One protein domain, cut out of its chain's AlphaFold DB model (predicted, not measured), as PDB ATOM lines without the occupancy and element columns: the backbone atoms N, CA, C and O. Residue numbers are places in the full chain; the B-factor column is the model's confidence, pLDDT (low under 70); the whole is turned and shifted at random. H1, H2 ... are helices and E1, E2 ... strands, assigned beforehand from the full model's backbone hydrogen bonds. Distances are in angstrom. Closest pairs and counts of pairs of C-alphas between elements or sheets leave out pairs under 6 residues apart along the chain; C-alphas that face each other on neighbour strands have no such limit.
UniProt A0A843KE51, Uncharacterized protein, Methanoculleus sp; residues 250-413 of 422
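What this domain is: This is residues 250 to 413 of the 422 residues of an uncharacterized protein of Methanoculleus sp (UniProt A0A843KE51). Two strongly twisted antiparallel sheets lie face to face as a sandwich, their strands at 27 degrees to each other, and one long hairpin wound over both sheets makes a jelly roll. A long loop, residues 268 to 282, is tied to E1 by a short pairing, and two very short helices sit at the margins, H1 beside E9 and H2 grazing both sheets. The printed part has 164 residues, with the order E1 H1 E2 E3 E4 E5 E6 E7 H2 E8 E9, and is mostly strand; one sheet runs E1, E3, E8, E5, E6, the other E2, E9, E4, E7. It is compact, with a radius of gyration of the C-alphas of 15.0 A, yet only just elongated, spanning 50 by 33 by 25 A.

Where its parts are: E1, residues 259 to 267, begins at C-alpha 259 at (-24.088, -7.063, -18.033) and bends by 63 degrees at residue 264. H1 is residues 283 to 286 and E2 residues 296 to 299. E3, residues 304 to 313, is 27.4 A long. E4, residues 321 to 334, is 37.4 A long and bends by 52 degrees at residue 330. E5, residues 342 to 347, and E6, residues 352 to 358, form a hairpin. E7 is residues 364 to 370, H2 residues 374 to 377 and E8 residues 382 to 389. E9, residues 399 to 412, is 37.4 A long, bends by 60 degrees at residue 404 and ends at C-alpha 412 at (-24.865, 11.245, -13.918).

How they stand to each other: In the larger sheet, E1 and E3 are antiparallel, with N 262 and O 309 at 2.8 A. Next come E3 and E8, with N 310 and O 385 at 2.8 A, then E8 and E5, with N 345 and O 386 at 2.8 A, and E5 and E6, with N 344 and O 356 at 2.8 A. In the other sheet, N 297 and O 401 of E2 and E9 are 2.9 A apart, N 329 and O 405 of E4 and E9 2.8 A, and N 366 and O 328 of E7 and E4 2.8 A. The nested pairs of the jelly roll are E2 with E9, E3 with E8, E4 with E7 and E5 with E6. Between the sheets, E3 touches E9, the closest C-alphas being those of Ala 306 and Val 400, 5.5 A apart. H1 stands at the level of the sheet of E9 and touches E9, the closest C-alphas being those of Ile 286 and Tyr 405, 4.5 A apart. H1 and H2 are too short for an O i to N i+4 pair; in each the one O i to N i+3 pair is within hydrogen-bond range.

The domain as a whole: The C-alphas farthest apart, those of Ser 396 and His 413, are 50.8 A apart. The printed part has no cut, and the link E1 to H1, 15 residues, is long. The mean pLDDT of the printed part is 90.6; residues 253 to 257 are under 70.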
ATOM      1  N   ASP A 250     -19.409  -2.946 -12.942       88.25
ATOM      2  CA  ASP A 250     -18.362  -3.956 -13.047       88.25
ATOM      3  C   ASP A 250     -18.933  -5.346 -12.744       88.25
ATOM      4  O   ASP A 250     -20.115  -5.502 -12.429       88.25
ATOM      5  N   PHE A 251     -18.098  -6.376 -12.869       86.12
ATOM      6  CA  PHE A 251     -18.505  -7.769 -12.700       86.12
ATOM      7  C   PHE A 251     -18.473  -8.271 -11.249       86.12
ATOM      8  O   PHE A 251     -18.606  -9.475 -11.008       86.12
ATOM      9  N   GLU A 252     -18.361  -7.364 -10.271       81.25
ATOM     10  CA  GLU A 252     -18.402  -7.705  -8.852       81.25
ATOM     11  C   GLU A 252     -19.771  -8.278  -8.457       81.25
ATOM     12  O   GLU A 252     -20.836  -7.778  -8.832       81.25
ATOM     13  N   THR A 253     -19.766  -9.375  -7.691       60.59
ATOM     14  CA  THR A 253     -20.994 -10.089  -7.302       60.59
ATOM     15  C   THR A 253     -21.691  -9.362  -6.155       60.59
ATOM     16  O   THR A 253     -21.678  -9.786  -5.003       60.59
ATOM     17  N   GLY A 254     -22.282  -8.226  -6.486       58.16
ATOM     18  CA  GLY A 254     -23.001  -7.367  -5.560       58.16
ATOM     19  C   GLY A 254     -23.534  -6.099  -6.215       58.16
ATOM     20  O   GLY A 254     -23.796  -5.197  -5.438       58.16
ATOM     21  N   GLY A 255     -23.621  -6.072  -7.566       55.56
ATOM     22  CA  GLY A 255     -24.043  -5.028  -8.535       55.56
ATOM     23  C   GLY A 255     -25.415  -5.283  -9.199       55.56
ATOM     24  O   GLY A 255     -25.689  -6.435  -9.547       55.56
ATOM     25  N   ASP A 256     -26.289  -4.272  -9.389       54.91
ATOM     26  CA  ASP A 256     -27.484  -4.391 -10.249       54.91
ATOM     27  C   ASP A 256     -27.076  -3.950 -11.642       54.91
ATOM     28  O   ASP A 256     -27.325  -2.840 -12.106       54.91
ATOM     29  N   THR A 257     -26.330  -4.826 -12.297       61.47
ATOM     30  CA  THR A 257     -25.844  -4.568 -13.637       61.47
ATOM     31  C   THR A 257     -26.193  -5.769 -14.477       61.47
ATOM     32  O   THR A 257     -25.609  -6.851 -14.411       61.47
ATOM     33  N   THR A 258     -27.230  -5.586 -15.284       74.00
ATOM     34  CA  THR A 258     -27.464  -6.498 -16.389       74.00
ATOM     35  C   THR A 258     -26.307  -6.292 -17.364       74.00
ATOM     36  O   THR A 258     -26.254  -5.315 -18.106       74.00
ATOM     37  N   GLN A 259     -25.333  -7.186 -17.298       84.50
ATOM     38  CA  GLN A 259     -24.088  -7.063 -18.033       84.50
ATOM     39  C   GLN A 259     -23.656  -8.403 -18.593       84.50
ATOM     40  O   GLN A 259     -23.979  -9.469 -18.060       84.50
ATOM     41  N   TRP A 260     -22.915  -8.341 -19.689       90.19
ATOM     42  CA  TRP A 260     -22.492  -9.526 -20.409       90.19
ATOM     43  C   TRP A 260     -21.088  -9.351 -20.951       90.19
ATOM     44  O   TRP A 260     -20.721  -8.278 -21.428       90.19
ATOM     45  N   ALA A 261     -20.333 -10.440 -20.920       92.69
ATOM     46  CA  ALA A 261     -18.994 -10.505 -21.466       92.69
ATOM     47  C   ALA A 261     -18.934 -11.596 -22.542       92.69
ATOM     48  O   ALA A 261     -19.514 -12.680 -22.392       92.69
ATOM     49  N   TYR A 262     -18.257 -11.293 -23.642       94.69
ATOM     50  CA  TYR A 262     -18.148 -12.151 -24.813       94.69
ATOM     51  C   TYR A 262     -16.708 -12.201 -25.310       94.69
ATOM     52  O   TYR A 262     -15.962 -11.252 -25.105       94.69
ATOM     53  N   TRP A 263     -16.337 -13.276 -25.993       93.94
ATOM     54  CA  TRP A 263     -15.017 -13.492 -26.571       93.94
ATOM     55  C   TRP A 263     -15.109 -14.034 -28.002       93.94
ATOM     56  O   TRP A 263     -16.153 -14.549 -28.422       93.94
ATOM     57  N   GLY A 264     -14.010 -13.928 -28.743       92.44
ATOM     58  CA  GLY A 264     -13.817 -14.533 -30.064       92.44
ATOM     59  C   GLY A 264     -12.884 -13.711 -30.950       92.44
ATOM     60  O   GLY A 264     -12.508 -12.599 -30.586       92.44
ATOM     61  N   GLY A 265     -12.544 -14.263 -32.111       91.62
ATOM     62  CA  GLY A 265     -11.760 -13.599 -33.143       91.62
ATOM     63  C   GLY A 265     -12.502 -12.473 -33.842       91.62
ATOM     64  O   GLY A 265     -13.705 -12.566 -34.111       91.62
ATOM     65  N   VAL A 266     -11.770 -11.401 -34.135       92.25
ATOM     66  CA  VAL A 266     -12.254 -10.290 -34.953       92.25
ATOM     67  C   VAL A 266     -11.203  -9.856 -35.976       92.25
ATOM     68  O   VAL A 266     -10.091  -9.471 -35.614       92.25
ATOM     69  N   ALA A 267     -11.576  -9.867 -37.256       89.38
ATOM     70  CA  ALA A 267     -10.790  -9.260 -38.328       89.38
ATOM     71  C   ALA A 267     -10.941  -7.734 -38.316       89.38
ATOM     72  O   ALA A 267     -12.062  -7.218 -38.332       89.38
ATOM     73  N   GLY A 268      -9.825  -6.999 -38.363       87.06
ATOM     74  CA  GLY A 268      -9.850  -5.533 -38.417       87.06
ATOM     75  C   GLY A 268     -10.657  -4.897 -37.273       87.06
ATOM     76  O   GLY A 268     -10.535  -5.308 -36.119       87.06
ATOM     77  N   GLU A 269     -11.453  -3.873 -37.579       84.88
ATOM     78  CA  GLU A 269     -12.438  -3.311 -36.644       84.88
ATOM     79  C   GLU A 269     -13.790  -4.021 -36.835       84.88
ATOM     80  O   GLU A 269     -14.292  -4.052 -37.966       84.88
ATOM     81  N   PRO A 270     -14.420  -4.562 -35.772       84.94
ATOM     82  CA  PRO A 270     -15.709  -5.231 -35.909       84.94
ATOM     83  C   PRO A 270     -16.778  -4.306 -36.498       84.94
ATOM     84  O   PRO A 270     -16.944  -3.160 -36.074       84.94
ATOM     85  N   GLY A 271     -17.554  -4.827 -37.449       85.06
ATOM     86  CA  GLY A 271     -18.602  -4.065 -38.132       85.06
ATOM     87  C   GLY A 271     -19.894  -3.903 -37.323       85.06
ATOM     88  O   GLY A 271     -20.799  -3.187 -37.755       85.06
ATOM     89  N   SER A 272     -20.015  -4.577 -36.174       91.50
ATOM     90  CA  SER A 272     -21.223  -4.571 -35.351       91.50
ATOM     91  C   SER A 272     -20.925  -4.632 -33.852       91.50
ATOM     92  O   SER A 272     -19.989  -5.298 -33.422       91.50
ATOM     93  N   ALA A 273     -21.810  -4.050 -33.034       92.94
ATOM     94  CA  ALA A 273     -21.780  -4.194 -31.571       92.94
ATOM     95  C   ALA A 273     -22.023  -5.633 -31.074       92.94
ATOM     96  O   ALA A 273     -21.971  -5.893 -29.873       92.94
ATOM     97  N   THR A 274     -22.355  -6.561 -31.981       94.25
ATOM     98  CA  THR A 274     -22.666  -7.964 -31.679       94.25
ATOM     99  C   THR A 274     -21.514  -8.924 -31.966       94.25
ATOM    100  O   THR A 274     -21.627 -10.109 -31.644       94.25
ATOM    101  N   GLU A 275     -20.354  -8.410 -32.373       91.88
ATOM    102  CA  GLU A 275     -19.124  -9.186 -32.562       91.88
ATOM    103  C   GLU A 275     -18.031  -8.762 -31.559       91.88
ATOM    104  O   GLU A 275     -17.885  -7.565 -31.304       91.88
ATOM    105  N   PRO A 276     -17.293  -9.710 -30.945       93.94
ATOM    106  CA  PRO A 276     -17.476 -11.165 -30.984       93.94
ATOM    107  C   PRO A 276     -18.663 -11.651 -30.121       93.94
ATOM    108  O   PRO A 276     -19.191 -10.920 -29.287       93.94
ATOM    109  N   GLY A 277     -19.137 -12.882 -30.341       92.44
ATOM    110  CA  GLY A 277     -20.435 -13.350 -29.822       92.44
ATOM    111  C   GLY A 277     -20.415 -14.493 -28.802       92.44
ATOM    112  O   GLY A 277     -21.471 -14.804 -28.249       92.44
ATOM    113  N   ASN A 278     -19.273 -15.137 -28.539       92.75
ATOM    114  CA  ASN A 278     -19.242 -16.302 -27.648       92.75
ATOM    115  C   ASN A 278     -19.264 -15.846 -26.190       92.75
ATOM    116  O   ASN A 278     -18.439 -15.040 -25.795       92.75
ATOM    117  N   SER A 279     -20.181 -16.344 -25.366       91.81
ATOM    118  CA  SER A 279     -20.265 -15.915 -23.963       91.81
ATOM    119  C   SER A 279     -19.044 -16.345 -23.143       91.81
ATOM    120  O   SER A 279     -18.591 -17.488 -23.232       91.81
ATOM    121  N   ILE A 280     -18.552 -15.439 -22.296       88.12
ATOM    122  CA  ILE A 280     -17.576 -15.751 -21.249       88.12
ATOM    123  C   ILE A 280     -18.339 -16.370 -20.069       88.12
ATOM    124  O   ILE A 280     -19.209 -15.739 -19.478       88.12
ATOM    125  N   ASN A 281     -18.031 -17.626 -19.733       79.25
ATOM    126  CA  ASN A 281     -18.729 -18.364 -18.667       79.25
ATOM    127  C   ASN A 281     -18.203 -18.050 -17.250       79.25
ATOM    128  O   ASN A 281     -18.860 -18.396 -16.273       79.25
ATOM    129  N   GLY A 282     -17.036 -17.408 -17.133       76.75
ATOM    130  CA  GLY A 282     -16.371 -17.080 -15.870       76.75
ATOM    131  C   GLY A 282     -16.382 -15.586 -15.564       76.75
ATOM    132  O   GLY A 282     -15.335 -15.014 -15.336       76.75
ATOM    133  N   ILE A 283     -17.538 -14.920 -15.585       80.56
ATOM    134  CA  ILE A 283     -17.601 -13.460 -15.366       80.56
ATOM    135  C   ILE A 283     -17.104 -13.002 -13.982       80.56
ATOM    136  O   ILE A 283     -16.725 -11.852 -13.824       80.56
ATOM    137  N   SER A 284     -17.056 -13.889 -12.984       82.75
ATOM    138  CA  SER A 284     -16.462 -13.580 -11.673       82.75
ATOM    139  C   SER A 284     -14.944 -13.387 -11.724       82.75
ATOM    140  O   SER A 284     -14.385 -12.834 -10.793       82.75
ATOM    141  N   TRP A 285     -14.289 -13.861 -12.784       83.31
ATOM    142  CA  TRP A 285     -12.855 -13.699 -13.053       83.31
ATOM    143  C   TRP A 285     -12.494 -12.322 -13.609       83.31
ATOM    144  O   TRP A 285     -11.339 -12.054 -13.867       83.31
ATOM    145  N   ILE A 286     -13.496 -11.479 -13.873       84.38
ATOM    146  CA  ILE A 286     -13.294 -10.095 -14.321       84.38
ATOM    147  C   ILE A 286     -13.896  -9.086 -13.339       84.38
ATOM    148  O   ILE A 286     -14.192  -7.944 -13.693       84.38
ATOM    149  N   ALA A 287     -14.157  -9.547 -12.113       83.12
ATOM    150  CA  ALA A 287     -14.849  -8.816 -11.060       83.12
ATOM    151  C   ALA A 287     -13.927  -7.890 -10.261       83.12
ATOM    152  O   ALA A 287     -14.399  -6.910  -9.688       83.12
ATOM    153  N   ALA A 288     -12.638  -8.211 -10.207       82.19
ATOM    154  CA  ALA A 288     -11.619  -7.464  -9.495       82.19
ATOM    155  C   ALA A 288     -10.268  -7.699 -10.172       82.19
ATOM    156  O   ALA A 288     -10.059  -8.756 -10.749       82.19
ATOM    157  N   ASP A 289      -9.379  -6.719 -10.049       82.31
ATOM    158  CA  ASP A 289      -7.950  -6.913 -10.285       82.31
ATOM    159  C   ASP A 289      -7.398  -7.755  -9.124       82.31
ATOM    160  O   ASP A 289      -7.239  -7.259  -7.999       82.31
ATOM    161  N   ASP A 290      -7.266  -9.060  -9.353       77.56
ATOM    162  CA  ASP A 290      -6.848 -10.036  -8.344       77.56
ATOM    163  C   ASP A 290      -5.672 -10.911  -8.784       77.56
ATOM    164  O   ASP A 290      -5.100 -11.626  -7.949       77.56
ATOM    165  N   ASN A 291      -5.258 -10.792 -10.054       74.50
ATOM    166  CA  ASN A 291      -4.126 -11.497 -10.642       74.50
ATOM    167  C   ASN A 291      -4.195 -13.028 -10.388       74.50
ATOM    168  O   ASN A 291      -3.155 -13.694 -10.272       74.50
ATOM    169  N   ASP A 292      -5.403 -13.593 -10.249       73.50
ATOM    170  CA  ASP A 292      -5.634 -15.009  -9.934       73.50
ATOM    171  C   ASP A 292      -6.173 -15.772 -11.149       73.50
ATOM    172  O   ASP A 292      -5.480 -16.613 -11.731       73.50
ATOM    173  N   SER A 293      -7.417 -15.495 -11.543       74.25
ATOM    174  CA  SER A 293      -8.093 -16.168 -12.656       74.25
ATOM    175  C   SER A 293      -8.688 -15.139 -13.597       74.25
ATOM    176  O   SER A 293      -9.565 -14.404 -13.173       74.25
ATOM    177  N   TYR A 294      -8.310 -15.189 -14.875       79.31
ATOM    178  CA  TYR A 294      -8.858 -14.349 -15.943       79.31
ATOM    179  C   TYR A 294      -9.345 -15.199 -17.128       79.31
ATOM    180  O   TYR A 294      -8.758 -16.244 -17.444       79.31
ATOM    181  N   PRO A 295     -10.419 -14.799 -17.838       78.44
ATOM    182  CA  PRO A 295     -10.715 -15.345 -19.154       78.44
ATOM    183  C   PRO A 295      -9.542 -15.085 -20.103       78.44
ATOM    184  O   PRO A 295      -9.152 -13.940 -20.316       78.44
ATOM    185  N   SER A 296      -9.030 -16.162 -20.693       82.19
ATOM    186  CA  SER A 296      -8.023 -16.146 -21.754       82.19
ATOM    187  C   SER A 296      -8.672 -16.642 -23.042       82.19
ATOM    188  O   SER A 296      -9.306 -17.705 -23.054       82.19
ATOM    189  N   SER A 297      -8.564 -15.859 -24.111       84.06
ATOM    190  CA  SER A 297      -8.989 -16.259 -25.448       84.06
ATOM    191  C   SER A 297      -7.799 -16.288 -26.388       84.06
ATOM    192  O   SER A 297      -6.947 -15.403 -26.379       84.06
ATOM    193  N   SER A 298      -7.749 -17.338 -27.197       83.00
ATOM    194  CA  SER A 298      -6.773 -17.514 -28.261       83.00
ATOM    195  C   SER A 298      -7.525 -17.624 -29.571       83.00
ATOM    196  O   SER A 298      -8.527 -18.345 -29.636       83.00
ATOM    197  N   GLU A 299      -7.051 -16.923 -30.591       82.75
ATOM    198  CA  GLU A 299      -7.625 -17.007 -31.927       82.75
ATOM    199  C   GLU A 299      -6.708 -17.801 -32.853       82.75
ATOM    200  O   GLU A 299      -5.494 -17.671 -32.767       82.75
ATOM    201  N   TYR A 300      -7.304 -18.645 -33.697       79.75
ATOM    202  CA  TYR A 300      -6.595 -19.566 -34.601       79.75
ATOM    203  C   TYR A 300      -7.038 -19.392 -36.061       79.75
ATOM    204  O   TYR A 300      -6.795 -20.255 -36.916       79.75
ATOM    205  N   VAL A 301      -7.789 -18.326 -36.331       82.75
ATOM    206  CA  VAL A 301      -8.240 -17.944 -37.660       82.75
ATOM    207  C   VAL A 301      -7.308 -16.865 -38.189       82.75
ATOM    208  O   VAL A 301      -7.263 -15.753 -37.675       82.75
ATOM    209  N   THR A 302      -6.606 -17.192 -39.273       86.75
ATOM    210  CA  THR A 302      -5.688 -16.263 -39.932       86.75
ATOM    211  C   THR A 302      -6.380 -14.946 -40.291       86.75
ATOM    212  O   THR A 302      -7.341 -14.949 -41.066       86.75
ATOM    213  N   GLY A 303      -5.835 -13.831 -39.802       87.12
ATOM    214  CA  GLY A 303      -6.350 -12.473 -40.003       87.12
ATOM    215  C   GLY A 303      -7.304 -11.979 -38.911       87.12
ATOM    216  O   GLY A 303      -7.724 -10.823 -38.969       87.12
ATOM    217  N   ASP A 304      -7.635 -12.812 -37.922       92.62
ATOM    218  CA  ASP A 304      -8.420 -12.410 -36.756       92.62
ATOM    219  C   ASP A 304      -7.504 -12.159 -35.550       92.62
ATOM    220  O   ASP A 304      -6.518 -12.861 -35.330       92.62
ATOM    221  N   SER A 305      -7.860 -11.181 -34.720       94.88
ATOM    222  CA  SER A 305      -7.247 -10.979 -33.402       94.88
ATOM    223  C   SER A 305      -8.172 -11.479 -32.301       94.88
ATOM    224  O   SER A 305      -9.393 -11.321 -32.402       94.88
ATOM    225  N   ALA A 306      -7.607 -11.992 -31.207       95.75
ATOM    226  CA  ALA A 306      -8.378 -12.292 -30.006       95.75
ATOM    227  C   ALA A 306      -9.024 -11.011 -29.445       95.75
ATOM    228  O   ALA A 306      -8.372  -9.970 -29.312       95.75
ATOM    229  N   ALA A 307     -10.317 -11.075 -29.117       96.44
ATOM    230  CA  ALA A 307     -11.051  -9.940 -28.578       96.44
ATOM    231  C   ALA A 307     -12.061 -10.340 -27.504       96.44
ATOM    232  O   ALA A 307     -12.704 -11.390 -27.581       96.44
ATOM    233  N   HIS A 308     -12.249  -9.446 -26.533       96.38
ATOM    234  CA  HIS A 308     -13.283  -9.518 -25.508       96.38
ATOM    235  C   HIS A 308     -14.212  -8.306 -25.605       96.38
ATOM    236  O   HIS A 308     -13.757  -7.166 -25.671       96.38
ATOM    237  N   ARG A 309     -15.526  -8.536 -25.579       96.25
ATOM    238  CA  ARG A 309     -16.551  -7.486 -25.567       96.25
ATOM    239  C   ARG A 309     -17.324  -7.494 -24.264       96.25
ATOM    240  O   ARG A 309     -17.837  -8.534 -23.858       96.25
ATOM    241  N   PHE A 310     -17.528  -6.312 -23.705       95.75
ATOM    242  CA  PHE A 310     -18.284  -6.076 -22.485       95.75
ATOM    243  C   PHE A 310     -19.479  -5.177 -22.792       95.75
ATOM    244  O   PHE A 310     -19.350  -4.157 -23.468       95.75
ATOM    245  N   VAL A 311     -20.660  -5.582 -22.339       95.44
ATOM    246  CA  VAL A 311     -21.916  -4.859 -22.545       95.44
ATOM    247  C   VAL A 311     -22.492  -4.531 -21.179       95.44
ATOM    248  O   VAL A 311     -22.812  -5.449 -20.428       95.44
ATOM    249  N   PHE A 312     -22.638  -3.243 -20.886       93.75
ATOM    250  CA  PHE A 312     -23.207  -2.727 -19.644       93.75
ATOM    251  C   PHE A 312     -24.585  -2.131 -19.936       93.75
ATOM    252  O   PHE A 312     -24.675  -1.193 -20.732       93.75
ATOM    253  N   ALA A 313     -25.648  -2.662 -19.327       92.94
ATOM    254  CA  ALA A 313     -26.978  -2.060 -19.411       92.94
ATOM    255  C   ALA A 313     -27.068  -0.866 -18.459       92.94
ATOM    256  O   ALA A 313     -27.199  -1.036 -17.250       92.94
ATOM    257  N   VAL A 314     -26.992   0.333 -19.024       91.62
ATOM    258  CA  VAL A 314     -26.979   1.603 -18.298       91.62
ATOM    259  C   VAL A 314     -28.419   2.024 -18.001       91.62
ATOM    260  O   VAL A 314     -29.231   2.172 -18.917       91.62
ATOM    261  N   VAL A 315     -28.748   2.199 -16.719       89.25
ATOM    262  CA  VAL A 315     -30.106   2.564 -16.264       89.25
ATOM    263  C   VAL A 315     -30.361   4.071 -16.305       89.25
ATOM    264  O   VAL A 315     -31.513   4.513 -16.313       89.25
ATOM    265  N   GLU A 316     -29.296   4.867 -16.332       90.75
ATOM    266  CA  GLU A 316     -29.348   6.316 -16.412       90.75
ATOM    267  C   GLU A 316     -29.967   6.794 -17.724       90.75
ATOM    268  O   GLU A 316     -29.731   6.246 -18.801       90.75
ATOM    269  N   ASN A 317     -30.702   7.906 -17.653       89.94
ATOM    270  CA  ASN A 317     -31.089   8.623 -18.858       89.94
ATOM    271  C   ASN A 317     -29.825   9.206 -19.530       89.94
ATOM    272  O   ASN A 317     -29.149  10.014 -18.888       89.94
ATOM    273  N   PRO A 318     -29.538   8.888 -20.809       91.38
ATOM    274  CA  PRO A 318     -28.368   9.409 -21.520       91.38
ATOM    275  C   PRO A 318     -28.239  10.939 -21.517       91.38
ATOM    276  O   PRO A 318     -27.124  11.451 -21.540       91.38
ATOM    277  N   ASP A 319     -29.353  11.676 -21.444       88.50
ATOM    278  CA  ASP A 319     -29.368  13.149 -21.396       88.50
ATOM    279  C   ASP A 319     -28.905  13.728 -20.043       88.50
ATOM    280  O   ASP A 319     -28.760  14.946 -19.878       88.50
ATOM    281  N   ASN A 320     -28.728  12.865 -19.046       91.12
ATOM    282  CA  ASN A 320     -28.324  13.216 -17.688       91.12
ATOM    283  C   ASN A 320     -26.925  12.703 -17.332       91.12
ATOM    284  O   ASN A 320     -26.464  12.947 -16.220       91.12
ATOM    285  N   ILE A 321     -26.257  11.999 -18.247       94.56
ATOM    286  CA  ILE A 321     -24.899  11.508 -18.029       94.56
ATOM    287  C   ILE A 321     -23.915  12.629 -18.364       94.56
ATOM    288  O   ILE A 321     -23.893  13.136 -19.486       94.56
ATOM    289  N   GLU A 322     -23.089  13.004 -17.391       95.38
ATOM    290  CA  GLU A 322     -21.989  13.952 -17.583       95.38
ATOM    291  C   GLU A 322     -20.815  13.277 -18.286       95.38
ATOM    292  O   GLU A 322     -20.258  13.830 -19.237       95.38
ATOM    293  N   LYS A 323     -20.433  12.085 -17.816       96.69
ATOM    294  CA  LYS A 323     -19.293  11.355 -18.361       96.69
ATOM    295  C   LYS A 323     -19.357   9.851 -18.129       96.69
ATOM    296  O   LYS A 323     -20.025   9.369 -17.213       96.69
ATOM    297  N   LEU A 324     -18.606   9.144 -18.966       97.75
ATOM    298  CA  LEU A 324     -18.295   7.723 -18.847       97.75
ATOM    299  C   LEU A 324     -16.789   7.586 -18.626       97.75
ATOM    300  O   LEU A 324     -16.011   8.053 -19.458       97.75
ATOM    301  N   ASP A 325     -16.389   6.937 -17.541       97.50
ATOM    302  CA  ASP A 325     -15.006   6.535 -17.301       97.50
ATOM    303  C   ASP A 325     -14.900   5.020 -17.502       97.50
ATOM    304  O   ASP A 325     -15.589   4.247 -16.837       97.50
ATOM    305  N   ILE A 326     -14.063   4.591 -18.443       97.81
ATOM    306  CA  ILE A 326     -13.872   3.184 -18.796       97.81
ATOM    307  C   ILE A 326     -12.484   2.755 -18.333       97.81
ATOM    308  O   ILE A 326     -11.505   3.479 -18.507       97.81
ATOM    309  N   THR A 327     -12.400   1.562 -17.753       97.44
ATOM    310  CA  THR A 327     -11.146   0.910 -17.376       97.44
ATOM    311  C   THR A 327     -11.168  -0.529 -17.856       97.44
ATOM    312  O   THR A 327     -12.151  -1.240 -17.646       97.44
ATOM    313  N   TRP A 328     -10.072  -0.955 -18.468       97.31
ATOM    314  CA  TRP A 328      -9.781  -2.348 -18.760       97.31
ATOM    315  C   TRP A 328      -8.371  -2.667 -18.265       97.31
ATOM    316  O   TRP A 328      -7.451  -1.883 -18.489       97.31
ATOM    317  N   ILE A 329      -8.222  -3.802 -17.592       96.25
ATOM    318  CA  ILE A 329      -6.950  -4.335 -17.111       96.25
ATOM    319  C   ILE A 329      -6.809  -5.739 -17.678       96.25
ATOM    320  O   ILE A 329      -7.745  -6.545 -17.613       96.25
ATOM    321  N   GLY A 330      -5.656  -6.021 -18.264       95.62
ATOM    322  CA  GLY A 330      -5.377  -7.330 -18.822       95.62
ATOM    323  C   GLY A 330      -4.127  -7.349 -19.682       95.62
ATOM    324  O   GLY A 330      -3.339  -6.404 -19.701       95.62
ATOM    325  N   THR A 331      -3.962  -8.442 -20.420       95.25
ATOM    326  CA  THR A 331      -2.763  -8.714 -21.213       95.25
ATOM    327  C   THR A 331      -3.134  -9.041 -22.655       95.25
ATOM    328  O   THR A 331      -4.035  -9.837 -22.908       95.25
ATOM    329  N   GLY A 332      -2.413  -8.460 -23.616       96.06
ATOM    330  CA  GLY A 332      -2.449  -8.867 -25.020       96.06
ATOM    331  C   GLY A 332      -1.094  -9.426 -25.437       96.06
ATOM    332  O   GLY A 332      -0.118  -8.682 -25.506       96.06
ATOM    333  N   THR A 333      -1.008 -10.723 -25.719       95.69
ATOM    334  CA  THR A 333       0.240 -11.354 -26.175       95.69
ATOM    335  C   THR A 333       0.088 -11.940 -27.562       95.69
ATOM    336  O   THR A 333      -0.978 -12.403 -27.961       95.69
ATOM    337  N   HIS A 334       1.192 -11.921 -28.299       93.88
ATOM    338  CA  HIS A 334       1.292 -12.572 -29.589       93.88
ATOM    339  C   HIS A 334       2.525 -13.478 -29.606       93.88
ATOM    340  O   HIS A 334       3.603 -13.090 -29.144       93.88
ATOM    341  N   GLU A 335       2.404 -14.692 -30.147       91.50
ATOM    342  CA  GLU A 335       3.482 -15.697 -30.084       91.50
ATOM    343  C   GLU A 335       4.769 -15.279 -30.819       91.50
ATOM    344  O   GLU A 335       5.849 -15.807 -30.541       91.50
ATOM    345  N   ASN A 336       4.692 -14.297 -31.722       88.00
ATOM    346  CA  ASN A 336       5.877 -13.725 -32.368       88.00
ATOM    347  C   ASN A 336       6.716 -12.812 -31.451       88.00
ATOM    348  O   ASN A 336       7.840 -12.455 -31.809       88.00
ATOM    349  N   GLY A 337       6.186 -12.434 -30.283       83.38
ATOM    350  CA  GLY A 337       6.851 -11.610 -29.278       83.38
ATOM    351  C   GLY A 337       7.073 -10.141 -29.657       83.38
ATOM    352  O   GLY A 337       7.753  -9.443 -28.904       83.38
ATOM    353  N   VAL A 338       6.545  -9.670 -30.793       86.88
ATOM    354  CA  VAL A 338       6.701  -8.282 -31.273       86.88
ATOM    355  C   VAL A 338       5.377  -7.558 -31.494       86.88
ATOM    356  O   VAL A 338       5.341  -6.350 -31.294       86.88
ATOM    357  N   ASP A 339       4.298  -8.275 -31.809       92.44
ATOM    358  CA  ASP A 339       2.958  -7.703 -32.015       92.44
ATOM    359  C   ASP A 339       2.103  -7.822 -30.746       92.44
ATOM    360  O   ASP A 339       0.912  -8.124 -30.796       92.44
ATOM    361  N   ASN A 340       2.741  -7.647 -29.587       95.81
ATOM    362  CA  ASN A 340       2.065  -7.641 -28.294       95.81
ATOM    363  C   ASN A 340       1.190  -6.394 -28.132       95.81
ATOM    364  O   ASN A 340       1.272  -5.440 -28.906       95.81
ATOM    365  N   GLY A 341       0.381  -6.403 -27.079       96.69
ATOM    366  CA  GLY A 341      -0.474  -5.291 -26.728       96.69
ATOM    367  C   GLY A 341      -1.939  -5.519 -27.035       96.69
ATOM    368  O   GLY A 341      -2.346  -6.514 -27.652       96.69
ATOM    369  N   ALA A 342      -2.728  -4.562 -26.572       97.50
ATOM    370  CA  ALA A 342      -4.164  -4.527 -26.738       97.50
ATOM    371  C   ALA A 342      -4.634  -3.092 -26.977       97.50
ATOM    372  O   ALA A 342      -4.023  -2.126 -26.521       97.50
ATOM    373  N   THR A 343      -5.760  -2.971 -27.666       97.56
ATOM    374  CA  THR A 343      -6.447  -1.713 -27.923       97.56
ATOM    375  C   THR A 343      -7.865  -1.784 -27.368       97.56
ATOM    376  O   THR A 343      -8.592  -2.760 -27.584       97.56
ATOM    377  N   LEU A 344      -8.253  -0.739 -26.643       98.06
ATOM    378  CA  LEU A 344      -9.567  -0.556 -26.047       98.06
ATOM    379  C   LEU A 344     -10.434   0.311 -26.961       98.06
ATOM    380  O   LEU A 344      -9.995   1.358 -27.437       98.06
ATOM    381  N   TYR A 345     -11.684  -0.090 -27.160       97.94
ATOM    382  CA  TYR A 345     -12.651   0.595 -28.011       97.94
ATOM    383  C   TYR A 345     -14.017   0.729 -27.336       97.94
ATOM    384  O   TYR A 345     -14.379  -0.062 -26.463       97.94
ATOM    385  N   ILE A 346     -14.825   1.667 -27.827       98.00
ATOM    386  CA  ILE A 346     -16.238   1.826 -27.466       98.00
ATOM    387  C   ILE A 346     -17.133   1.876 -28.705       98.00
ATOM    388  O   ILE A 346     -16.784   2.470 -29.723       98.00
ATOM    389  N   TRP A 347     -18.312   1.266 -28.633       97.94
ATOM    390  CA  TRP A 347     -19.297   1.328 -29.708       97.94
ATOM    391  C   TRP A 347     -20.060   2.652 -29.694       97.94
ATOM    392  O   TRP A 347     -20.642   3.036 -28.681       97.94
ATOM    393  N   ASN A 348     -20.129   3.320 -30.844       95.81
ATOM    394  CA  ASN A 348     -20.759   4.637 -30.970       95.81
ATOM    395  C   ASN A 348     -22.084   4.635 -31.759       95.81
ATOM    396  O   ASN A 348     -22.558   5.679 -32.212       95.81
ATOM    397  N   GLY A 349     -22.643   3.447 -32.005       94.25
ATOM    398  CA  GLY A 349     -23.850   3.245 -32.812       94.25
ATOM    399  C   GLY A 349     -23.573   2.870 -34.267       94.25
ATOM    400  O   GLY A 349     -24.444   2.282 -34.903       94.25
ATOM    401  N   THR A 350     -22.383   3.185 -34.788       94.44
ATOM    402  CA  THR A 350     -22.020   2.940 -36.197       94.44
ATOM    403  C   THR A 350     -20.723   2.151 -36.355       94.44
ATOM    404  O   THR A 350     -20.643   1.301 -37.234       94.44
ATOM    405  N   HIS A 351     -19.708   2.446 -35.543       95.50
ATOM    406  CA  HIS A 351     -18.423   1.745 -35.528       95.50
ATOM    407  C   HIS A 351     -17.831   1.766 -34.113       95.50
ATOM    408  O   HIS A 351     -18.320   2.485 -33.231       95.50
ATOM    409  N   TYR A 352     -16.780   0.976 -33.908       96.62
ATOM    410  CA  TYR A 352     -15.952   1.044 -32.710       96.62
ATOM    411  C   TYR A 352     -14.973   2.214 -32.808       96.62
ATOM    412  O   TYR A 352     -14.266   2.363 -33.795       96.62
ATOM    413  N   GLU A 353     -14.948   3.055 -31.783       96.44
ATOM    414  CA  GLU A 353     -14.036   4.186 -31.655       96.44
ATOM    415  C   GLU A 353     -12.926   3.817 -30.672       96.44
ATOM    416  O   GLU A 353     -13.219   3.353 -29.567       96.44
ATOM    417  N   GLN A 354     -11.666   3.972 -31.083       97.31
ATOM    418  CA  GLN A 354     -10.516   3.669 -30.234       97.31
ATOM    419  C   GLN A 354     -10.461   4.640 -29.050       97.31
ATOM    420  O   GLN A 354     -10.531   5.855 -29.227       97.31
ATOM    421  N   LEU A 355     -10.306   4.083 -27.852       97.69
ATOM    422  CA  LEU A 355     -10.196   4.807 -26.593       97.69
ATOM    423  C   LEU A 355      -8.751   4.914 -26.111       97.69
ATOM    424  O   LEU A 355      -8.330   5.997 -25.714       97.69
ATOM    425  N   ASP A 356      -8.023   3.798 -26.131       98.44
ATOM    426  CA  ASP A 356      -6.665   3.688 -25.592       98.44
ATOM    427  C   ASP A 356      -5.953   2.452 -26.172       98.44
ATOM    428  O   ASP A 356      -6.614   1.563 -26.715       98.44
ATOM    429  N   THR A 357      -4.623   2.388 -26.106       98.00
ATOM    430  CA  THR A 357      -3.831   1.260 -26.625       98.00
ATOM    431  C   THR A 357      -2.491   1.116 -25.907       98.00
ATOM    432  O   THR A 357      -1.896   2.099 -25.471       98.00
ATOM    433  N   THR A 358      -1.991  -0.113 -25.837       97.56
ATOM    434  CA  THR A 358      -0.651  -0.451 -25.349       97.56
ATOM    435  C   THR A 358      -0.006  -1.455 -26.292       97.56
ATOM    436  O   THR A 358      -0.712  -2.269 -26.876       97.56
ATOM    437  N   ASP A 359       1.324  -1.436 -26.389       96.88
ATOM    438  CA  ASP A 359       2.137  -2.456 -27.076       96.88
ATOM    439  C   ASP A 359       2.775  -3.446 -26.072       96.88
ATOM    440  O   ASP A 359       3.662  -4.240 -26.405       96.88
ATOM    441  N   SER A 360       2.375  -3.367 -24.798       94.88
ATOM    442  CA  SER A 360       2.882  -4.214 -23.720       94.88
ATOM    443  C   SER A 360       2.391  -5.659 -23.851       94.88
ATOM    444  O   SER A 360       1.201  -5.913 -24.007       94.88
ATOM    445  N   GLY A 361       3.309  -6.623 -23.729       92.44
ATOM    446  CA  GLY A 361       2.981  -8.052 -23.589       92.44
ATOM    447  C   GLY A 361       2.827  -8.517 -22.139       92.44
ATOM    448  O   GLY A 361       2.747  -9.715 -21.892       92.44
ATOM    449  N   ILE A 362       2.870  -7.588 -21.186       93.19
ATOM    450  CA  ILE A 362       2.539  -7.820 -19.776       93.19
ATOM    451  C   ILE A 362       1.263  -7.055 -19.436       93.19
ATOM    452  O   ILE A 362       0.898  -6.137 -20.173       93.19
ATOM    453  N   GLU A 363       0.643  -7.414 -18.315       94.44
ATOM    454  CA  GLU A 363      -0.570  -6.765 -17.833       94.44
ATOM    455  C   GLU A 363      -0.422  -5.245 -17.776       94.44
ATOM    456  O   GLU A 363       0.576  -4.709 -17.280       94.44
ATOM    457  N   ASP A 364      -1.420  -4.568 -18.329       96.19
ATOM    458  CA  ASP A 364      -1.466  -3.122 -18.419       96.19
ATOM    459  C   ASP A 364      -2.895  -2.624 -18.191       96.19
ATOM    460  O   ASP A 364      -3.872  -3.368 -18.313       96.19
ATOM    461  N   THR A 365      -3.014  -1.346 -17.851       97.31
ATOM    462  CA  THR A 365      -4.290  -0.687 -17.581       97.31
ATOM    463  C   THR A 365      -4.588   0.328 -18.674       97.31
ATOM    464  O   THR A 365      -3.923   1.356 -18.777       97.31
ATOM    465  N   LEU A 366      -5.635   0.064 -19.451       98.44
ATOM    466  CA  LEU A 366      -6.156   0.976 -20.463       98.44
ATOM    467  C   LEU A 366      -7.348   1.747 -19.901       98.44
ATOM    468  O   LEU A 366      -8.272   1.158 -19.328       98.44
ATOM    469  N   THR A 367      -7.352   3.071 -20.065       98.06
ATOM    470  CA  THR A 367      -8.410   3.929 -19.508       98.06
ATOM    471  C   THR A 367      -8.836   5.024 -20.463       98.06
ATOM    472  O   THR A 367      -8.062   5.500 -21.286       98.06
ATOM    473  N   SER A 368     -10.084   5.469 -20.337       98.06
ATOM    474  CA  SER A 368     -10.546   6.646 -21.062       98.06
ATOM    475  C   SER A 368     -11.713   7.327 -20.362       98.06
ATOM    476  O   SER A 368     -12.526   6.669 -19.712       98.06
ATOM    477  N   THR A 369     -11.810   8.642 -20.550       98.06
ATOM    478  CA  THR A 369     -12.911   9.478 -20.068       98.06
ATOM    479  C   THR A 369     -13.622  10.108 -21.256       98.06
ATOM    480  O   THR A 369     -13.039  10.890 -22.010       98.06
ATOM    481  N   ILE A 370     -14.916   9.832 -21.389       97.69
ATOM    482  CA  ILE A 370     -15.785  10.434 -22.399       97.69
ATOM    483  C   ILE A 370     -16.706  11.429 -21.703       97.69
ATOM    484  O   ILE A 370     -17.619  11.025 -20.993       97.69
ATOM    485  N   ALA A 371     -16.492  12.724 -21.938       96.38
ATOM    486  CA  ALA A 371     -17.277  13.815 -21.341       96.38
ATOM    487  C   ALA A 371     -17.988  14.703 -22.384       96.38
ATOM    488  O   ALA A 371     -18.508  15.769 -22.069       96.38
ATOM    489  N   THR A 372     -17.986  14.303 -23.662       94.25
ATOM    490  CA  THR A 372     -18.655  15.050 -24.741       94.25
ATOM    491  C   THR A 372     -19.467  14.113 -25.618       94.25
ATOM    492  O   THR A 372     -19.039  12.994 -25.894       94.25
ATOM    493  N   ASN A 373     -20.649  14.569 -26.050       93.25
ATOM    494  CA  ASN A 373     -21.588  13.777 -26.856       93.25
ATOM    495  C   ASN A 373     -21.831  12.367 -26.285       93.25
ATOM    496  O   ASN A 373     -21.947  11.402 -27.039       93.25
ATOM    497  N   VAL A 374     -21.893  12.250 -24.954       95.19
ATOM    498  CA  VAL A 374     -21.919  10.967 -24.232       95.19
ATOM    499  C   VAL A 374     -23.066  10.067 -24.694       95.19
ATOM    500  O   VAL A 374     -22.883   8.864 -24.870       95.19
ATOM    501  N   SER A 375     -24.225  10.656 -24.993       93.44
ATOM    502  CA  SER A 375     -25.407   9.937 -25.476       93.44
ATOM    503  C   SER A 375     -25.177   9.139 -26.769       93.44
ATOM    504  O   SER A 375     -25.887   8.167 -27.005       93.44
ATOM    505  N   LYS A 376     -24.152   9.472 -27.573       95.75
ATOM    506  CA  LYS A 376     -23.729   8.694 -28.755       95.75
ATOM    507  C   LYS A 376     -23.312   7.261 -28.395       95.75
ATOM    508  O   LYS A 376     -23.467   6.356 -29.210       95.75
ATOM    509  N   TYR A 377     -22.782   7.060 -27.191       97.06
ATOM    510  CA  TYR A 377     -22.214   5.786 -26.745       97.06
ATOM    511  C   TYR A 377     -23.187   4.943 -25.915       97.06
ATOM    512  O   TYR A 377     -22.893   3.785 -25.626       97.06
ATOM    513  N   VAL A 378     -24.358   5.489 -25.568       96.50
ATOM    514  CA  VAL A 378     -25.436   4.745 -24.900       96.50
ATOM    515  C   VAL A 378     -26.458   4.306 -25.948       96.50
ATOM    516  O   VAL A 378     -27.450   4.978 -26.227       96.50
ATOM    517  N   VAL A 379     -26.197   3.160 -26.574       95.88
ATOM    518  CA  VAL A 379     -26.964   2.659 -27.719       95.88
ATOM    519  C   VAL A 379     -27.959   1.604 -27.253       95.88
ATOM    520  O   VAL A 379     -27.585   0.530 -26.791       95.88
ATOM    521  N   GLY A 380     -29.255   1.907 -27.377       93.31
ATOM    522  CA  GLY A 380     -30.316   0.988 -26.951       93.31
ATOM    523  C   GLY A 380     -30.314   0.701 -25.445       93.31
ATOM    524  O   GLY A 380     -30.736  -0.379 -25.046       93.31
ATOM    525  N   GLY A 381     -29.822   1.646 -24.635       93.31
ATOM    526  CA  GLY A 381     -29.661   1.488 -23.185       93.31
ATOM    527  C   GLY A 381     -28.371   0.783 -22.765       93.31
ATOM    528  O   GLY A 381     -28.202   0.508 -21.587       93.31
ATOM    529  N   ASN A 382     -27.456   0.495 -23.697       95.56
ATOM    530  CA  ASN A 382     -26.198  -0.177 -23.385       95.56
ATOM    531  C   ASN A 382     -24.986   0.684 -23.730       95.56
ATOM    532  O   ASN A 382     -24.953   1.323 -24.783       95.56
ATOM    533  N   VAL A 383     -23.952   0.598 -22.900       97.25
ATOM    534  CA  VAL A 383     -22.582   0.967 -23.268       97.25
ATOM    535  C   VAL A 383     -21.839  -0.317 -23.618       97.25
ATOM    536  O   VAL A 383     -21.860  -1.284 -22.859       97.25
ATOM    537  N   THR A 384     -21.222  -0.357 -24.799       97.56
ATOM    538  CA  THR A 384     -20.503  -1.540 -25.293       97.56
ATOM    539  C   THR A 384     -19.035  -1.213 -25.508       97.56
ATOM    540  O   THR A 384     -18.708  -0.319 -26.287       97.56
ATOM    541  N   VAL A 385     -18.167  -1.963 -24.840       97.69
ATOM    542  CA  VAL A 385     -16.709  -1.807 -24.842       97.69
ATOM    543  C   VAL A 385     -16.074  -3.059 -25.440       97.69
ATOM    544  O   VAL A 385     -16.602  -4.160 -25.276       97.69
ATOM    545  N   LEU A 386     -14.960  -2.903 -26.147       97.56
ATOM    546  CA  LEU A 386     -14.202  -4.001 -26.746       97.56
ATOM    547  C   LEU A 386     -12.717  -3.833 -26.419       97.56
ATOM    548  O   LEU A 386     -12.154  -2.780 -26.693       97.56
ATOM    549  N   ALA A 387     -12.091  -4.872 -25.881       97.38
ATOM    550  CA  ALA A 387     -10.641  -5.006 -25.844       97.38
ATOM    551  C   ALA A 387     -10.223  -5.972 -26.955       97.38
ATOM    552  O   ALA A 387     -10.814  -7.044 -27.096       97.38
ATOM    553  N   LYS A 388      -9.236  -5.589 -27.763       96.75
ATOM    554  CA  LYS A 388      -8.757  -6.367 -28.908       96.75
ATOM    555  C   LYS A 388      -7.237  -6.460 -28.858       96.75
ATOM    556  O   LYS A 388      -6.581  -5.445 -28.657       96.75
ATOM    557  N   GLN A 389      -6.682  -7.644 -29.077       96.62
ATOM    558  CA  GLN A 389      -5.243  -7.837 -29.247       96.62
ATOM    559  C   GLN A 389      -4.750  -7.110 -30.517       96.62
ATOM    560  O   GLN A 389      -5.463  -7.061 -31.521       96.62
ATOM    561  N   ASN A 390      -3.559  -6.506 -30.472       95.06
ATOM    562  CA  ASN A 390      -3.052  -5.684 -31.583       95.06
ATOM    563  C   ASN A 390      -2.600  -6.507 -32.804       95.06
ATOM    564  O   ASN A 390      -2.714  -6.034 -33.933       95.06
ATOM    565  N   GLY A 391      -2.093  -7.718 -32.578       92.81
ATOM    566  CA  GLY A 391      -1.670  -8.667 -33.606       92.81
ATOM    567  C   GLY A 391      -2.824  -9.522 -34.141       92.81
ATOM    568  O   GLY A 391      -3.809  -9.807 -33.461       92.81
ATOM    569  N   GLU A 392      -2.725  -9.930 -35.396       93.31
ATOM    570  CA  GLU A 392      -3.631 -10.917 -35.992       93.31
ATOM    571  C   GLU A 392      -2.964 -12.290 -35.928       93.31
ATOM    572  O   GLU A 392      -1.759 -12.389 -36.156       93.31
ATOM    573  N   ASP A 393      -3.738 -13.347 -35.683       90.81
ATOM    574  CA  ASP A 393      -3.255 -14.709 -35.901       90.81
ATOM    575  C   ASP A 393      -2.818 -14.863 -37.370       90.81
ATOM    576  O   ASP A 393      -3.522 -14.450 -38.298       90.81
ATOM    577  N   ASP A 394      -1.643 -15.446 -37.605       84.44
ATOM    578  CA  ASP A 394      -1.098 -15.639 -38.959       84.44
ATOM    579  C   ASP A 394      -1.255 -17.083 -39.484       84.44
ATOM    580  O   ASP A 394      -0.714 -17.449 -40.534       84.44
ATOM    581  N   GLY A 395      -2.020 -17.912 -38.767       78.06
ATOM    582  CA  GLY A 395      -2.176 -19.351 -38.979       78.06
ATOM    583  C   GLY A 395      -1.041 -20.201 -38.398       78.06
ATOM    584  O   GLY A 395      -1.079 -21.431 -38.517       78.06
ATOM    585  N   SER A 396      -0.019 -19.576 -37.808       81.44
ATOM    586  CA  SER A 396       1.126 -20.245 -37.183       81.44
ATOM    587  C   SER A 396       1.528 -19.680 -35.822       81.44
ATOM    588  O   SER A 396       2.089 -20.432 -35.025       81.44
ATOM    589  N   LEU A 397       1.256 -18.398 -35.579       87.12
ATOM    590  CA  LEU A 397       1.537 -17.668 -34.353       87.12
ATOM    591  C   LEU A 397       0.228 -17.094 -33.821       87.12
ATOM    592  O   LEU A 397      -0.451 -16.336 -34.511       87.12
ATOM    593  N   THR A 398      -0.101 -17.494 -32.598       90.00
ATOM    594  CA  THR A 398      -1.403 -17.250 -31.975       90.00
ATOM    595  C   THR A 398      -1.526 -15.823 -31.422       90.00
ATOM    596  O   THR A 398      -0.614 -15.330 -30.744       90.00
ATOM    597  N   SER A 399      -2.693 -15.206 -31.632       94.38
ATOM    598  CA  SER A 399      -3.149 -13.987 -30.942       94.38
ATOM    599  C   SER A 399      -3.873 -14.359 -29.642       94.38
ATOM    600  O   SER A 399      -4.796 -15.177 -29.669       94.38
ATOM    601  N   VAL A 400      -3.460 -13.789 -28.502       94.44
ATOM    602  CA  VAL A 400      -3.998 -14.124 -27.172       94.44
ATOM    603  C   VAL A 400      -4.383 -12.869 -26.392       94.44
ATOM    604  O   VAL A 400      -3.593 -11.930 -26.274       94.44
ATOM    605  N   LEU A 401      -5.589 -12.870 -25.819       95.38
ATOM    606  CA  LEU A 401      -6.093 -11.792 -24.972       95.38
ATOM    607  C   LEU A 401      -6.607 -12.330 -23.637       95.38
ATOM    608  O   LEU A 401      -7.423 -13.253 -23.588       95.38
ATOM    609  N   GLU A 402      -6.175 -11.686 -22.562       94.25
ATOM    610  CA  GLU A 402      -6.548 -11.981 -21.183       94.25
ATOM    611  C   GLU A 402      -7.120 -10.723 -20.542       94.25
ATOM    612  O   GLU A 402      -6.617  -9.625 -20.768       94.25
ATOM    613  N   THR A 403      -8.209 -10.846 -19.790       94.06
ATOM    614  CA  THR A 403      -8.813  -9.709 -19.076       94.06
ATOM    615  C   THR A 403      -8.921 -10.041 -17.612       94.06
ATOM    616  O   THR A 403      -9.599 -11.007 -17.294       94.06
ATOM    617  N   ASP A 404      -8.316  -9.221 -16.766       91.56
ATOM    618  CA  ASP A 404      -8.379  -9.361 -15.311       91.56
ATOM    619  C   ASP A 404      -9.487  -8.487 -14.720       91.56
ATOM    620  O   ASP A 404     -10.257  -8.913 -13.869       91.56
ATOM    621  N   TYR A 405      -9.674  -7.273 -15.245       93.25
ATOM    622  CA  TYR A 405     -10.725  -6.387 -14.755       93.25
ATOM    623  C   TYR A 405     -11.299  -5.500 -15.848       93.25
ATOM    624  O   TYR A 405     -10.604  -5.026 -16.747       93.25
ATOM    625  N   VAL A 406     -12.597  -5.230 -15.751       93.12
ATOM    626  CA  VAL A 406     -13.250  -4.220 -16.577       93.12
ATOM    627  C   VAL A 406     -14.297  -3.478 -15.762       93.12
ATOM    628  O   VAL A 406     -15.080  -4.068 -15.016       93.12
ATOM    629  N   LYS A 407     -14.317  -2.160 -15.933       92.88
ATOM    630  CA  LYS A 407     -15.211  -1.262 -15.215       92.88
ATOM    631  C   LYS A 407     -15.670  -0.130 -16.114       92.88
ATOM    632  O   LYS A 407     -14.883   0.450 -16.860       92.88
ATOM    633  N   LEU A 408     -16.935   0.222 -15.960       94.62
ATOM    634  CA  LEU A 408     -17.531   1.455 -16.437       94.62
ATOM    635  C   LEU A 408     -18.036   2.243 -15.223       94.62
ATOM    636  O   LEU A 408     -18.812   1.730 -14.428       94.62
ATOM    637  N   VAL A 409     -17.631   3.500 -15.077       93.94
ATOM    638  CA  VAL A 409     -18.200   4.421 -14.089       93.94
ATOM    639  C   VAL A 409     -18.999   5.490 -14.823       93.94
ATOM    640  O   VAL A 409     -18.483   6.167 -15.712       93.94
ATOM    641  N   VAL A 410     -20.269   5.631 -14.453       94.31
ATOM    642  CA  VAL A 410     -21.216   6.581 -15.036       94.31
ATOM    643  C   VAL A 410     -21.460   7.702 -14.032       94.31
ATOM    644  O   VAL A 410     -22.164   7.530 -13.033       94.31
ATOM    645  N   THR A 411     -20.890   8.876 -14.299       94.81
ATOM    646  CA  THR A 411     -21.252  10.093 -13.564       94.81
ATOM    647  C   THR A 411     -22.488  10.689 -14.214       94.81
ATOM    648  O   THR A 411     -22.455  11.103 -15.375       94.81
ATOM    649  N   HIS A 412     -23.586  10.719 -13.468       93.25
ATOM    650  CA  HIS A 412     -24.865  11.245 -13.918       93.25
ATOM    651  C   HIS A 412     -25.477  12.142 -12.853       93.25
ATOM    652  O   HIS A 412     -25.136  12.041 -11.678       93.25
ATOM    653  N   HIS A 413     -26.419  12.974 -13.290       92.50
ATOM    654  CA  HIS A 413     -27.033  13.980 -12.436       92.50
ATOM    655  C   HIS A 413     -28.545  13.869 -12.429       92.50
ATOM    656  O   HIS A 413     -29.199  13.768 -13.477       92.50
TER     657      HIS A 413